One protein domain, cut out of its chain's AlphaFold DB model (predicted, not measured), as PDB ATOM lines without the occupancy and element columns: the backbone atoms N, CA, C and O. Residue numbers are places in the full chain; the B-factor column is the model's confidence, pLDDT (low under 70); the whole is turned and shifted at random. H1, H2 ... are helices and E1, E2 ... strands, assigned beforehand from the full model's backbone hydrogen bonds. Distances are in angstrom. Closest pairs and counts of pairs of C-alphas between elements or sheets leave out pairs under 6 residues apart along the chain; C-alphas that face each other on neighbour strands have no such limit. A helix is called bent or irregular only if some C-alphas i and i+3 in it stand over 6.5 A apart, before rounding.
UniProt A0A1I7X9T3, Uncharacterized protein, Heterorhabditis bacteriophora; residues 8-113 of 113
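This is residues 8 to 113 of the 113 residues of an uncharacterized protein of Heterorhabditis bacteriophora (UniProt A0A1I7X9T3). A long bent helix, H1, makes the backbone of a loose frame, with the short helix H2 packed about perpendicular to its arm H1b at the far end and H3 packed at its bend. A two-stranded hairpin, E1 and E2, runs beside the long arm H1b, with E1 nearer to it, while residues 8 to 14 and the hairpin turn, residues 98 to 103, stick out. The printed part has 106 residues, with three named helices and two named strands in the order H1, H2, H3, E1, E2; the sheet, order E1, E2, is antiparallel, and the class is mixed, helices and strands. The whole is loose, with a radius of gyration of the C-alphas of 16.4 A, and spans 46 by 41 by 28 A.

Start at H1, residues 13 to 39, assigned as one helix by its hydrogen bonds but bent: C-alphas 21 and 24 are 7.3 A apart. Its arms H1a, residues 13 to 21, and H1b, residues 24 to 39, stand at a steep tilt of 55 degrees. Next comes H2, residues 45 to 52, irregular, with C-alphas 46 and 49 at 7.2 A; it touches residues 35 to 39 of H1b, about perpendicular at 76 degrees, the closest C-alphas being those of Cys 39 and Cys 47, 5.4 A apart. Then look at H3, residues 62 to 72, which touches H1a at a steep tilt of 61 degrees, opposite ways, the closest C-alphas being those of Gln 18 and Gly 71, 5.3 A apart. H3 also touches residues 25 to 26 of H1b, the closest C-alphas being those of Met 25 and Phe 68, 6.6 A apart. H2 and H3 are apart. Last, E1, residues 90 to 97, and E2, residues 104 to 111, form an antiparallel hairpin at 161 degrees; find N 92 and O 109 at 2.8 A, and N 107 and O 94 at 2.9 A, within hydrogen-bond range. The closest C-alphas of H1b and E1 are those of Met 33 and Leu 95, 6.9 A apart. Every O i to N i+4 pair is within range in H1a, H1b and H3; in H2 it is 1 of 4, with 2 of 5 O i to N i+3 pairs.

Find C-alpha 13 at (295.636, 275.028, 251.136), where H1a begins its 12.2 A. H1b runs 22.3 A to C-alpha 39 at (258.060, 274.836, 254.727). H2 covers 12.4 A and H3 15.5 A. E1 runs 22.7 A and E2 23.2 A, ending at C-alpha 111 at (274.302, 267.130, 231.209).

The two C-alphas farthest apart are those of Met 8 and Ser 43, 49.1 A. The printed part has no cut, and the link from H3 to E1, residues 73 to 89, is long. Look within that link for low confidence: residues 76 to 88 have a pLDDT under 70, and outside the link so does residue 113, the chain's last.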
ATOM      1  N   MET A   8     300.059 274.689 254.788       88.00
ATOM      2  CA  MET A   8     300.621 275.888 255.421       88.00
ATOM      3  C   MET A   8     299.951 276.091 256.778       88.00
ATOM      4  O   MET A   8     298.728 276.093 256.871       88.00
ATOM      5  N   ASN A   9     300.742 276.234 257.843       90.06
ATOM      6  CA  ASN A   9     300.243 276.374 259.219       90.06
ATOM      7  C   ASN A   9     299.253 275.267 259.645       90.06
ATOM      8  O   ASN A   9     298.310 275.523 260.387       90.06
ATOM      9  N   GLY A  10     299.448 274.036 259.157       89.44
ATOM     10  CA  GLY A  10     298.561 272.902 259.444       89.44
ATOM     11  C   GLY A  10     297.247 272.883 258.651       89.44
ATOM     12  O   GLY A  10     296.455 271.967 258.841       89.44
ATOM     13  N   LEU A  11     297.023 273.846 257.752       88.62
ATOM     14  CA  LEU A  11     295.879 273.870 256.840       88.62
ATOM     15  C   LEU A  11     296.267 273.289 255.484       88.62
ATOM     16  O   LEU A  11     297.319 273.635 254.946       88.62
ATOM     17  N   ASP A  12     295.404 272.450 254.919       90.50
ATOM     18  CA  ASP A  12     295.487 272.044 253.518       90.50
ATOM     19  C   ASP A  12     294.994 273.191 252.632       90.50
ATOM     20  O   ASP A  12     293.803 273.497 252.569       90.50
ATOM     21  N   ILE A  13     295.928 273.848 251.948       90.81
ATOM     22  CA  ILE A  13     295.636 275.028 251.136       90.81
ATOM     23  C   ILE A  13     294.764 274.677 249.931       90.81
ATOM     24  O   ILE A  13     293.941 275.496 249.523       90.81
ATOM     25  N   GLY A  14     294.906 273.470 249.376       87.31
ATOM     26  CA  GLY A  14     294.062 273.010 248.279       87.31
ATOM     27  C   GLY A  14     292.606 272.916 248.723       87.31
ATOM     28  O   GLY A  14     291.730 273.514 248.096       87.31
ATOM     29  N   LEU A  15     292.376 272.261 249.861       88.38
ATOM     30  CA  LEU A  15     291.048 272.118 250.449       88.38
ATOM     31  C   LEU A  15     290.419 273.474 250.804       88.38
ATOM     32  O   LEU A  15     289.254 273.725 250.495       88.38
ATOM     33  N   GLU A  16     291.175 274.373 251.435       90.88
ATOM     34  CA  GLU A  16     290.652 275.693 251.808       90.88
ATOM     35  C   GLU A  16     290.307 276.547 250.575       90.88
ATOM     36  O   GLU A  16     289.278 277.226 250.556       90.88
ATOM     37  N   LEU A  17     291.089 276.460 249.493       89.69
ATOM     38  CA  LEU A  17     290.758 277.128 248.230       89.69
ATOM     39  C   LEU A  17     289.485 276.570 247.581       89.69
ATOM     40  O   LEU A  17     288.683 277.349 247.057       89.69
ATOM     41  N   GLN A  18     289.276 275.250 247.619       88.69
ATOM     42  CA  GLN A  18     288.045 274.625 247.119       88.69
ATOM     43  C   GLN A  18     286.822 275.116 247.904       88.69
ATOM     44  O   GLN A  18     285.833 275.540 247.299       88.69
ATOM     45  N   LYS A  19     286.914 275.160 249.241       89.88
ATOM     46  CA  LYS A  19     285.854 275.695 250.111       89.88
ATOM     47  C   LYS A  19     285.543 277.159 249.810       89.88
ATOM     48  O   LYS A  19     284.375 277.512 249.694       89.88
ATOM     49  N   ILE A  20     286.559 278.006 249.640       91.38
ATOM     50  CA  ILE A  20     286.357 279.433 249.337       91.38
ATOM     51  C   ILE A  20     285.672 279.620 247.976       91.38
ATOM     52  O   ILE A  20     284.814 280.489 247.832       91.38
ATOM     53  N   ARG A  21     286.036 278.815 246.972       89.31
ATOM     54  CA  ARG A  21     285.510 278.955 245.607       89.31
ATOM     55  C   ARG A  21     284.118 278.360 245.409       89.31
ATOM     56  O   ARG A  21     283.317 278.958 244.699       89.31
ATOM     57  N   GLY A  22     283.846 277.189 245.982       89.38
ATOM     58  CA  GLY A  22     282.589 276.456 245.783       89.38
ATOM     59  C   GLY A  22     281.613 276.531 246.958       89.38
ATOM     60  O   GLY A  22     280.411 276.342 246.773       89.38
ATOM     61  N   GLY A  23     282.104 276.823 248.163       91.94
ATOM     62  CA  GLY A  23     281.338 276.678 249.400       91.94
ATOM     63  C   GLY A  23     280.131 277.605 249.504       91.94
ATOM     64  O   GLY A  23     279.110 277.198 250.046       91.94
ATOM     65  N   SER A  24     280.196 278.815 248.942       92.75
ATOM     66  CA  SER A  24     279.055 279.741 248.943       92.75
ATOM     67  C   SER A  24     277.866 279.195 248.151       92.75
ATOM     68  O   SER A  24     276.741 279.240 248.641       92.75
ATOM     69  N   MET A  25     278.115 278.621 246.969       92.38
ATOM     70  CA  MET A  25     277.084 278.001 246.134       92.38
ATOM     71  C   MET A  25     276.502 276.754 246.808       92.38
ATOM     72  O   MET A  25     275.288 276.583 246.853       92.38
ATOM     73  N   VAL A  26     277.364 275.903 247.378       93.12
ATOM     74  CA  VAL A  26     276.924 274.719 248.134       93.12
ATOM     75  C   VAL A  26     276.032 275.129 249.309       93.12
ATOM     76  O   VAL A  26     274.967 274.547 249.505       93.12
ATOM     77  N   ASN A  27     276.429 276.160 250.059       94.12
ATOM     78  CA  ASN A  27     275.664 276.663 251.194       94.12
ATOM     79  C   ASN A  27     274.312 277.258 250.778       94.12
ATOM     80  O   ASN A  27     273.312 277.005 251.441       94.12
ATOM     81  N   ASP A  28     274.265 278.018 249.682       94.38
ATOM     82  CA  ASP A  28     273.023 278.599 249.163       94.38
ATOM     83  C   ASP A  28     272.031 277.515 248.706       94.38
ATOM     84  O   ASP A  28     270.852 277.552 249.061       94.38
ATOM     85  N   ILE A  29     272.511 276.491 247.993       94.50
ATOM     86  CA  ILE A  29     271.687 275.343 247.586       94.50
ATOM     87  C   ILE A  29     271.170 274.591 248.819       94.50
ATOM     88  O   ILE A  29     269.980 274.272 248.883       94.50
ATOM     89  N   ASN A  30     272.033 274.343 249.810       93.94
ATOM     90  CA  ASN A  30     271.632 273.672 251.045       93.94
ATOM     91  C   ASN A  30     270.567 274.478 251.803       93.94
ATOM     92  O   ASN A  30     269.536 273.933 252.186       93.94
ATOM     93  N   MET A  31     270.759 275.795 251.934       94.06
ATOM     94  CA  MET A  31     269.793 276.691 252.568       94.06
ATOM     95  C   MET A  31     268.428 276.651 251.869       94.06
ATOM     96  O   MET A  31     267.395 276.582 252.537       94.06
ATOM     97  N   HIS A  32     268.399 276.661 250.533       93.44
ATOM     98  CA  HIS A  32     267.153 276.552 249.775       93.44
ATOM     99  C   HIS A  32     266.447 275.207 249.991       93.44
ATOM    100  O   HIS A  32     265.220 275.177 250.127       93.44
ATOM    101  N   MET A  33     267.197 274.101 250.044       93.38
ATOM    102  CA  MET A  33     266.633 272.777 250.317       93.38
ATOM    103  C   MET A  33     266.083 272.674 251.738       93.38
ATOM    104  O   MET A  33     264.936 272.259 251.904       93.38
ATOM    105  N   ASP A  34     266.846 273.104 252.741       93.06
ATOM    106  CA  ASP A  34     266.429 273.080 254.145       93.06
ATOM    107  C   ASP A  34     265.172 273.922 254.360       93.06
ATOM    108  O   ASP A  34     264.206 273.470 254.981       93.06
ATOM    109  N   LEU A  35     265.122 275.110 253.752       92.88
ATOM    110  CA  LEU A  35     263.947 275.968 253.821       92.88
ATOM    111  C   LEU A  35     262.727 275.326 253.144       92.88
ATOM    112  O   LEU A  35     261.613 275.412 253.663       92.88
ATOM    113  N   LYS A  36     262.914 274.645 252.005       92.69
ATOM    114  CA  LYS A  36     261.835 273.896 251.345       92.69
ATOM    115  C   LYS A  36     261.321 272.767 252.240       92.69
ATOM    116  O   LYS A  36     260.110 272.557 252.310       92.69
ATOM    117  N   ILE A  37     262.217 272.065 252.934       92.06
ATOM    118  CA  ILE A  37     261.868 270.984 253.860       92.06
ATOM    119  C   ILE A  37     261.088 271.522 255.063       92.06
ATOM    120  O   ILE A  37     260.043 270.965 255.402       92.06
ATOM    121  N   GLU A  38     261.548 272.616 255.673       91.88
ATOM    122  CA  GLU A  38     260.871 273.266 256.802       91.88
ATOM    123  C   GLU A  38     259.453 273.722 256.415       91.88
ATOM    124  O   GLU A  38     258.497 273.583 257.183       91.88
ATOM    125  N   CYS A  39     259.301 274.239 255.196       92.44
ATOM    126  CA  CYS A  39     258.060 274.836 254.727       92.44
ATOM    127  C   CYS A  39     257.059 273.853 254.093       92.44
ATOM    128  O   CYS A  39     255.899 274.227 253.912       92.44
ATOM    129  N   LEU A  40     257.437 272.590 253.841       86.81
ATOM    130  CA  LEU A  40     256.626 271.583 253.125       86.81
ATOM    131  C   LEU A  40     255.197 271.382 253.666       86.81
ATOM    132  O   LEU A  40     254.329 270.960 252.909       86.81
ATOM    133  N   ASN A  41     254.942 271.679 254.945       81.00
ATOM    134  CA  ASN A  41     253.610 271.632 255.565       81.00
ATOM    135  C   ASN A  41     253.286 272.896 256.384       81.00
ATOM    136  O   ASN A  41     252.423 272.863 257.261       81.00
ATOM    137  N   ASN A  42     253.999 273.997 256.145       85.25
ATOM    138  CA  ASN A  42     253.835 275.239 256.889       85.25
ATOM    139  C   ASN A  42     253.326 276.350 255.963       85.25
ATOM    140  O   ASN A  42     253.941 276.670 254.947       85.25
ATOM    141  N   SER A  43     252.202 276.957 256.337       82.62
ATOM    142  CA  SER A  43     251.580 278.073 255.618       82.62
ATOM    143  C   SER A  43     251.952 279.445 256.191       82.62
ATOM    144  O   SER A  43     251.277 280.434 255.908       82.62
ATOM    145  N   ALA A  44     253.002 279.529 257.015       88.81
ATOM    146  CA  ALA A  44     253.524 280.800 257.504       88.81
ATOM    147  C   ALA A  44     253.881 281.733 256.336       88.81
ATOM    148  O   ALA A  44     254.338 281.294 255.280       88.81
ATOM    149  N   SER A  45     253.739 283.044 256.545       86.44
ATOM    150  CA  SER A  45     254.025 284.060 255.520       86.44
ATOM    151  C   SER A  45     255.438 283.935 254.932       86.44
ATOM    152  O   SER A  45     255.608 284.080 253.723       86.44
ATOM    153  N   LYS A  46     256.430 283.568 255.760       86.44
ATOM    154  CA  LYS A  46     257.822 283.314 255.347       86.44
ATOM    155  C   LYS A  46     257.981 282.158 254.348       86.44
ATOM    156  O   LYS A  46     258.923 282.164 253.568       86.44
ATOM    157  N   CYS A  47     257.056 281.196 254.351       91.56
ATOM    158  CA  CYS A  47     257.092 279.993 253.519       91.56
ATOM    159  C   CYS A  47     256.373 280.158 252.172       91.56
ATOM    160  O   CYS A  47     256.476 279.296 251.302       91.56
ATOM    161  N   LYS A  48     255.646 281.264 251.973       89.69
ATOM    162  CA  LYS A  48     254.802 281.459 250.787       89.69
ATOM    163  C   LYS A  48     255.598 281.384 249.480       89.69
ATOM    164  O   LYS A  48     255.172 280.718 248.548       89.69
ATOM    165  N   TRP A  49     256.759 282.033 249.426       89.75
ATOM    166  CA  TRP A  49     257.571 282.090 248.208       89.75
ATOM    167  C   TRP A  49     258.262 280.756 247.889       89.75
ATOM    168  O   TRP A  49     258.342 280.369 246.727       89.75
ATOM    169  N   ILE A  50     258.738 280.034 248.912       92.88
ATOM    170  CA  ILE A  50     259.477 278.779 248.722       92.88
ATOM    171  C   ILE A  50     258.531 277.611 248.427       92.88
ATOM    172  O   ILE A  50     258.908 276.691 247.707       92.88
ATOM    173  N   ASN A  51     257.290 277.635 248.928       88.94
ATOM    174  CA  ASN A  51     256.319 276.557 248.718       88.94
ATOM    175  C   ASN A  51     255.952 276.379 247.240       88.94
ATOM    176  O   ASN A  51     255.947 275.244 246.755       88.94
ATOM    177  N   ASP A  52     255.776 277.480 246.511       88.38
ATOM    178  CA  ASP A  52     255.431 277.453 245.084       88.38
ATOM    179  C   ASP A  52     256.658 277.284 244.167       88.38
ATOM    180  O   ASP A  52     256.521 276.936 242.991       88.38
ATOM    181  N   LEU A  53     257.875 277.468 244.696       90.81
ATOM    182  CA  LEU A  53     259.112 277.318 243.932       90.81
ATOM    183  C   LEU A  53     259.378 275.840 243.599       90.81
ATOM    184  O   LEU A  53     259.601 275.018 244.494       90.81
ATOM    185  N   LYS A  54     259.353 275.498 242.306       90.00
ATOM    186  CA  LYS A  54     259.630 274.137 241.803       90.00
ATOM    187  C   LYS A  54     261.093 273.920 241.430       90.00
ATOM    188  O   LYS A  54     261.596 272.814 241.581       90.00
ATOM    189  N   TYR A  55     261.751 274.959 240.929       92.56
ATOM    190  CA  TYR A  55     263.155 274.937 240.541       92.56
ATOM    191  C   TYR A  55     263.764 276.324 240.749       92.56
ATOM    192  O   TYR A  55     263.089 277.337 240.566       92.56
ATOM    193  N   HIS A  56     265.041 276.353 241.119       92.81
ATOM    194  CA  HIS A  56     265.868 277.554 241.168       92.81
ATOM    195  C   HIS A  56     267.007 277.361 240.166       92.81
ATOM    196  O   HIS A  56     267.624 276.298 240.148       92.81
ATOM    197  N   VAL A  57     267.249 278.348 239.300       93.25
ATOM    198  CA  VAL A  57     268.244 278.240 238.222       93.25
ATOM    199  C   VAL A  57     269.309 279.300 238.413       93.25
ATOM    200  O   VAL A  57     269.007 280.489 238.471       93.25
ATOM    201  N   TYR A  58     270.557 278.847 238.442       91.25
ATOM    202  CA  TYR A  58     271.737 279.695 238.421       91.25
ATOM    203  C   TYR A  58     272.291 279.728 236.998       91.25
ATOM    204  O   TYR A  58     272.352 278.701 236.321       91.25
ATOM    205  N   SER A  59     272.707 280.907 236.550       90.50
ATOM    206  CA  SER A  59     273.480 281.071 235.320       90.50
ATOM    207  C   SER A  59     274.903 281.462 235.693       90.50
ATOM    208  O   SER A  59     275.105 282.267 236.602       90.50
ATOM    209  N   GLY A  60     275.889 280.881 235.019       88.12
ATOM    210  CA  GLY A  60     277.296 281.084 235.337       88.12
ATOM    211  C   GLY A  60     278.218 280.578 234.238       88.12
ATOM    212  O   GLY A  60     277.776 280.211 233.150       88.12
ATOM    213  N   HIS A  61     279.511 280.566 234.543       88.06
ATOM    214  CA  HIS A  61     280.548 280.102 233.630       88.06
ATOM    215  C   HIS A  61     280.942 278.648 233.929       88.06
ATOM    216  O   HIS A  61     280.663 278.108 235.002       88.06
ATOM    217  N   ASP A  62     281.651 278.027 232.992       83.44
ATOM    218  CA  ASP A  62     282.357 276.752 233.168       83.44
ATOM    219  C   ASP A  62     283.181 276.702 234.468       83.44
ATOM    220  O   ASP A  62     283.124 275.727 235.218       83.44
ATOM    221  N   THR A  63     283.874 277.795 234.789       85.06
ATOM    222  CA  THR A  63     284.623 277.977 236.039       85.06
ATOM    223  C   THR A  63     283.736 277.958 237.284       85.06
ATOM    224  O   THR A  63     284.162 277.445 238.319       85.06
ATOM    225  N   THR A  64     282.501 278.463 237.201       88.25
ATOM    226  CA  THR A  64     281.519 278.417 238.297       88.25
ATOM    227  C   THR A  64     281.090 276.980 238.573       88.25
ATOM    228  O   THR A  64     281.086 276.546 239.721       88.25
ATOM    229  N   ILE A  65     280.784 276.225 237.515       86.44
ATOM    230  CA  ILE A  65     280.395 274.815 237.623       86.44
ATOM    231  C   ILE A  65     281.558 273.979 238.176       86.44
ATOM    232  O   ILE A  65     281.366 273.175 239.085       86.44
ATOM    233  N   TYR A  66     282.777 274.210 237.684       85.50
ATOM    234  CA  TYR A  66     283.968 273.520 238.179       85.50
ATOM    235  C   TYR A  66     284.246 273.812 239.660       85.50
ATOM    236  O   TYR A  66     284.530 272.897 240.435       85.50
ATOM    237  N   ALA A  67     284.133 275.078 240.078       88.38
ATOM    238  CA  ALA A  67     284.288 275.469 241.476       88.38
ATOM    239  C   ALA A  67     283.239 274.802 242.375       88.38
ATOM    240  O   ALA A  67     283.572 274.338 243.463       88.38
ATOM    241  N   PHE A  68     281.995 274.707 241.906       88.75
ATOM    242  CA  PHE A  68     280.930 274.000 242.607       88.75
ATOM    243  C   PHE A  68     281.238 272.502 242.770       88.75
ATOM    244  O   PHE A  68     281.162 271.988 243.884       88.75
ATOM    245  N   PHE A  69     281.664 271.813 241.706       87.00
ATOM    246  CA  PHE A  69     282.050 270.397 241.785       87.00
ATOM    247  C   PHE A  69     283.255 270.150 242.689       87.00
ATOM    248  O   PHE A  69     283.244 269.194 243.459       87.00
ATOM    249  N   SER A  70     284.238 271.050 242.652       86.38
ATOM    250  CA  SER A  70     285.386 271.016 243.562       86.38
ATOM    251  C   SER A  70     284.962 271.218 245.021       86.38
ATOM    252  O   SER A  70     285.513 270.597 245.918       86.38
ATOM    253  N   GLY A  71     283.960 272.069 245.279       87.06
ATOM    254  CA  GLY A  71     283.386 272.245 246.616       87.06
ATOM    255  C   GLY A  71     282.648 271.005 247.134       87.06
ATOM    256  O   GLY A  71     282.577 270.804 248.343       87.06
ATOM    257  N   LEU A  72     282.123 270.171 246.232       85.88
ATOM    258  CA  LEU A  72     281.483 268.890 246.549       85.88
ATOM    259  C   LEU A  72     282.467 267.707 246.602       85.88
ATOM    260  O   LEU A  72     282.061 266.618 247.005       85.88
ATOM    261  N   GLY A  73     283.727 267.893 246.196       84.38
ATOM    262  CA  GLY A  73     284.721 266.819 246.117       84.38
ATOM    263  C   GLY A  73     284.454 265.792 245.006       84.38
ATOM    264  O   GLY A  73     284.889 264.647 245.113       84.38
ATOM    265  N   ILE A  74     283.687 266.164 243.972       82.06
ATOM    266  CA  ILE A  74     283.322 265.290 242.839       82.06
ATOM    267  C   ILE A  74     283.939 265.754 241.515       82.06
ATOM    268  O   ILE A  74     283.514 265.341 240.437       82.06
ATOM    269  N   GLU A  75     284.954 266.614 241.572       74.12
ATOM    270  CA  GLU A  75     285.621 267.175 240.399       74.12
ATOM    271  C   GLU A  75     286.138 266.088 239.444       74.12
ATOM    272  O   GLU A  75     285.995 266.224 238.227       74.12
ATOM    273  N   ASN A  76     286.633 264.969 239.983       67.44
ATOM    274  CA  ASN A  76     287.178 263.857 239.202       67.44
ATOM    275  C   ASN A  76     286.096 263.057 238.459       67.44
ATOM    276  O   ASN A  76     286.342 262.593 237.349       67.44
ATOM    277  N   GLU A  77     284.892 262.944 239.026       65.81
ATOM    278  CA  GLU A  77     283.750 262.242 238.413       65.81
ATOM    279  C   GLU A  77     283.127 263.053 237.267       65.81
ATOM    280  O   GLU A  77     282.498 262.521 236.354       65.81
ATOM    281  N   THR A  78     283.333 264.368 237.293       59.69
ATOM    282  CA  THR A  78     282.855 265.305 236.264       59.69
ATOM    283  C   THR A  78     283.915 265.599 235.193       59.69
ATOM    284  O   THR A  78     283.699 266.420 234.297       59.69
ATOM    285  N   GLY A  79     285.060 264.908 235.271       51.09
ATOM    286  CA  GLY A  79     286.266 265.124 234.478       51.09
ATOM    287  C   GLY A  79     286.126 264.740 233.005       51.09
ATOM    288  O   GLY A  79     286.361 263.602 232.607       51.09
ATOM    289  N   LYS A  80     285.833 265.733 232.159       55.59
ATOM    290  CA  LYS A  80     286.163 265.698 230.726       55.59
ATOM    291  C   LYS A  80     287.679 265.916 230.526       55.59
ATOM    292  O   LYS A  80     288.321 266.515 231.390       55.59
ATOM    293  N   PRO A  81     288.272 265.495 229.387       53.41
ATOM    294  CA  PRO A  81     289.731 265.426 229.181       53.41
ATOM    295  C   PRO A  81     290.527 266.737 229.354       53.41
ATOM    296  O   PRO A  81     291.755 266.692 229.381       53.41
ATOM    297  N   HIS A  82     289.870 267.896 229.482       58.47
ATOM    298  CA  HIS A  82     290.512 269.215 229.575       58.47
ATOM    299  C   HIS A  82     290.249 269.964 230.896       58.47
ATOM    300  O   HIS A  82     290.547 271.151 230.990       58.47
ATOM    301  N   GLY A  83     289.702 269.294 231.916       61.50
ATOM    302  CA  GLY A  83     289.574 269.850 233.271       61.50
ATOM    303  C   GLY A  83     288.385 270.788 233.506       61.50
ATOM    304  O   GLY A  83     288.115 271.111 234.655       61.50
ATOM    305  N   TYR A  84     287.635 271.174 232.469       64.31
ATOM    306  CA  TYR A  84     286.400 271.954 232.597       64.31
ATOM    307  C   TYR A  84     285.197 271.241 231.959       64.31
ATOM    308  O   TYR A  84     285.375 270.456 231.018       64.31
ATOM    309  N   PRO A  85     283.969 271.516 232.442       66.94
ATOM    310  CA  PRO A  85     282.743 271.098 231.771       66.94
ATOM    311  C   PRO A  85     282.718 271.572 230.312       66.94
ATOM    312  O   PRO A  85     283.226 272.647 229.994       66.94
ATOM    313  N   SER A  86     282.100 270.795 229.419       66.38
ATOM    314  CA  SER A  86     281.898 271.245 228.034       66.38
ATOM    315  C   SER A  86     281.037 272.501 227.958       66.38
ATOM    316  O   SER A  86     280.248 272.797 228.856       66.38
ATOM    317  N   TYR A  87     281.176 273.214 226.841       61.59
ATOM    318  CA  TYR A  87     280.319 274.339 226.497       61.59
ATOM    319  C   TYR A  87     278.835 273.959 226.657       61.59
ATOM    320  O   TYR A  87     278.425 272.880 226.239       61.59
ATOM    321  N   SER A  88     278.049 274.827 227.302       62.69
ATOM    322  CA  SER A  88     276.633 274.581 227.638       62.69
ATOM    323  C   SER A  88     276.360 273.409 228.596       62.69
ATOM    324  O   SER A  88     275.257 272.862 228.592       62.69
ATOM    325  N   ALA A  89     277.318 273.029 229.449       77.44
ATOM    326  CA  ALA A  89     277.055 272.073 230.519       77.44
ATOM    327  C   ALA A  89     275.986 272.593 231.497       77.44
ATOM    328  O   ALA A  89     276.008 273.753 231.907       77.44
ATOM    329  N   ALA A  90     275.080 271.706 231.903       85.19
ATOM    330  CA  ALA A  90     274.072 271.971 232.922       85.19
ATOM    331  C   ALA A  90     274.229 270.981 234.074       85.19
ATOM    332  O   ALA A  90     274.499 269.797 233.859       85.19
ATOM    333  N   VAL A  91     274.029 271.460 235.297       88.06
ATOM    334  CA  VAL A  91     274.054 270.638 236.509       88.06
ATOM    335  C   VAL A  91     272.704 270.742 237.190       88.06
ATOM    336  O   VAL A  91     272.191 271.839 237.402       88.06
ATOM    337  N   PHE A  92     272.139 269.594 237.539       91.00
ATOM    338  CA  PHE A  92     270.875 269.484 238.244       91.00
ATOM    339  C   PHE A  92     271.133 268.887 239.618       91.00
ATOM    340  O   PHE A  92     271.683 267.789 239.732       91.00
ATOM    341  N   ILE A  93     270.715 269.613 240.652       92.81
ATOM    342  CA  ILE A  93     270.683 269.122 242.024       92.81
ATOM    343  C   ILE A  93     269.219 269.019 242.437       92.81
ATOM    344  O   ILE A  93     268.492 270.010 242.466       92.81
ATOM    345  N   GLU A  94     268.778 267.801 242.722       93.69
ATOM    346  CA  GLU A  94     267.379 267.475 242.965       93.69
ATOM    347  C   GLU A  94     267.184 267.022 244.410       93.69
ATOM    348  O   GLU A  94     267.899 266.138 244.884       93.69
ATOM    349  N   LEU A  95     266.177 267.578 245.086       93.56
ATOM    350  CA  LEU A  95     265.732 267.116 246.397       93.56
ATOM    351  C   LEU A  95     264.625 266.067 246.227       93.56
ATOM    352  O   LEU A  95     263.523 266.365 245.766       93.56
ATOM    353  N   TRP A  96     264.913 264.841 246.643       93.19
ATOM    354  CA  TRP A  96     264.011 263.700 246.594       93.19
ATOM    355  C   TRP A  96     263.472 263.372 247.980       93.19
ATOM    356  O   TRP A  96     264.185 263.439 248.977       93.19
ATOM    357  N   ARG A  97     262.206 262.957 248.044       91.44
ATOM    358  CA  ARG A  97     261.578 262.452 249.269       91.44
ATOM    359  C   ARG A  97     261.042 261.054 249.023       91.44
ATOM    360  O   ARG A  97     260.170 260.867 248.172       91.44
ATOM    361  N   ASN A  98     261.525 260.082 249.788       91.62
ATOM    362  CA  ASN A  98     260.969 258.736 249.746       91.62
ATOM    363  C   ASN A  98     259.546 258.755 250.329       91.62
ATOM    364  O   ASN A  98     259.309 259.286 251.416       91.62
ATOM    365  N   LYS A  99     258.586 258.191 249.592       87.50
ATOM    366  CA  LYS A  99     257.173 258.161 249.994       87.50
ATOM    367  C   LYS A  99     256.936 257.278 251.221       87.50
ATOM    368  O   LYS A  99     256.048 257.593 252.007       87.50
ATOM    369  N   ASN A 100     257.732 256.222 251.383       91.12
ATOM    370  CA  ASN A 100     257.549 255.237 252.447       91.12
ATOM    371  C   ASN A 100     258.196 255.720 253.750       91.12
ATOM    372  O   ASN A 100     257.514 255.889 254.757       91.12
ATOM    373  N   ASP A 101     259.487 256.050 253.697       87.19
ATOM    374  CA  ASP A 101     260.277 256.361 254.898       87.19
ATOM    375  C   ASP A 101     260.281 257.854 255.255       87.19
ATOM    376  O   ASP A 101     260.837 258.257 256.273       87.19
ATOM    377  N   LYS A 102     259.690 258.704 254.399       85.25
ATOM    378  CA  LYS A 102     259.701 260.178 254.491       85.25
ATOM    379  C   LYS A 102     261.103 260.802 254.573       85.25
ATOM    380  O   LYS A 102     261.189 262.010 254.785       85.25
ATOM    381  N   GLN A 103     262.160 260.016 254.367       90.00
ATOM    382  CA  GLN A 103     263.543 260.475 254.318       90.00
ATOM    383  C   GLN A 103     263.804 261.294 253.053       90.00
ATOM    384  O   GLN A 103     263.229 261.025 251.990       90.00
ATOM    385  N   TYR A 104     264.669 262.295 253.199       91.44
ATOM    386  CA  TYR A 104     265.115 263.157 252.114       91.44
ATOM    387  C   TYR A 104     266.466 262.686 251.584       91.44
ATOM    388  O   TYR A 104     267.338 262.284 252.350       91.44
ATOM    389  N   TYR A 105     266.624 262.760 250.271       91.88
ATOM    390  CA  TYR A 105     267.841 262.419 249.546       91.88
ATOM    391  C   TYR A 105     268.122 263.531 248.548       91.88
ATOM    392  O   TYR A 105     267.188 264.157 248.048       91.88
ATOM    393  N   PHE A 106     269.386 263.750 248.214       91.38
ATOM    394  CA  PHE A 106     269.740 264.611 247.094       91.38
ATOM    395  C   PHE A 106     270.306 263.769 245.954       91.38
ATOM    396  O   PHE A 106     270.980 262.762 246.175       91.38
ATOM    397  N   LYS A 107     270.021 264.182 244.723       90.25
ATOM    398  CA  LYS A 107     270.583 263.584 243.516       90.25
ATOM    399  C   LYS A 107     271.274 264.673 242.715       90.25
ATOM    400  O   LYS A 107     270.654 265.679 242.387       90.25
ATOM    401  N   ALA A 108     272.543 264.454 242.393       88.31
ATOM    402  CA  ALA A 108     273.294 265.297 241.478       88.31
ATOM    403  C   ALA A 108     273.357 264.624 240.103       88.31
ATOM    404  O   ALA A 108     273.620 263.427 240.000       88.31
ATOM    405  N   SER A 109     273.095 265.384 239.045       86.44
ATOM    406  CA  SER A 109     273.286 264.927 237.669       86.44
ATOM    407  C   SER A 109     273.825 266.054 236.799       86.44
ATOM    408  O   SER A 109     273.556 267.229 237.042       86.44
ATOM    409  N   SER A 110     274.613 265.698 235.792       80.06
ATOM    410  CA  SER A 110     275.230 266.642 234.865       80.06
ATOM    411  C   SER A 110     274.880 266.265 233.434       80.06
ATOM    412  O   SER A 110     275.024 265.108 233.040       80.06
ATOM    413  N   CYS A 111     274.455 267.248 232.648       77.38
ATOM    414  CA  CYS A 111     274.302 267.130 231.209       77.38
ATOM    415  C   CYS A 111     275.459 267.866 230.544       77.38
ATOM    416  O   CYS A 111     275.668 269.053 230.797       77.38
ATOM    417  N   PHE A 112     276.199 267.168 229.692       72.00
ATOM    418  CA  PHE A 112     277.216 267.783 228.859       72.00
ATOM    419  C   PHE A 112     276.805 267.608 227.401       72.00
ATOM    420  O   PHE A 112     276.801 266.480 226.909       72.00
ATOM    421  N   LEU A 113     276.437 268.715 226.757       57.84
ATOM    422  CA  LEU A 113     276.177 268.763 225.319       57.84
ATOM    423  C   LEU A 113     277.475 268.593 224.512       57.84
ATOM    424  O   LEU A 113     278.578 268.835 225.074       57.84
TER     425      LEU A 113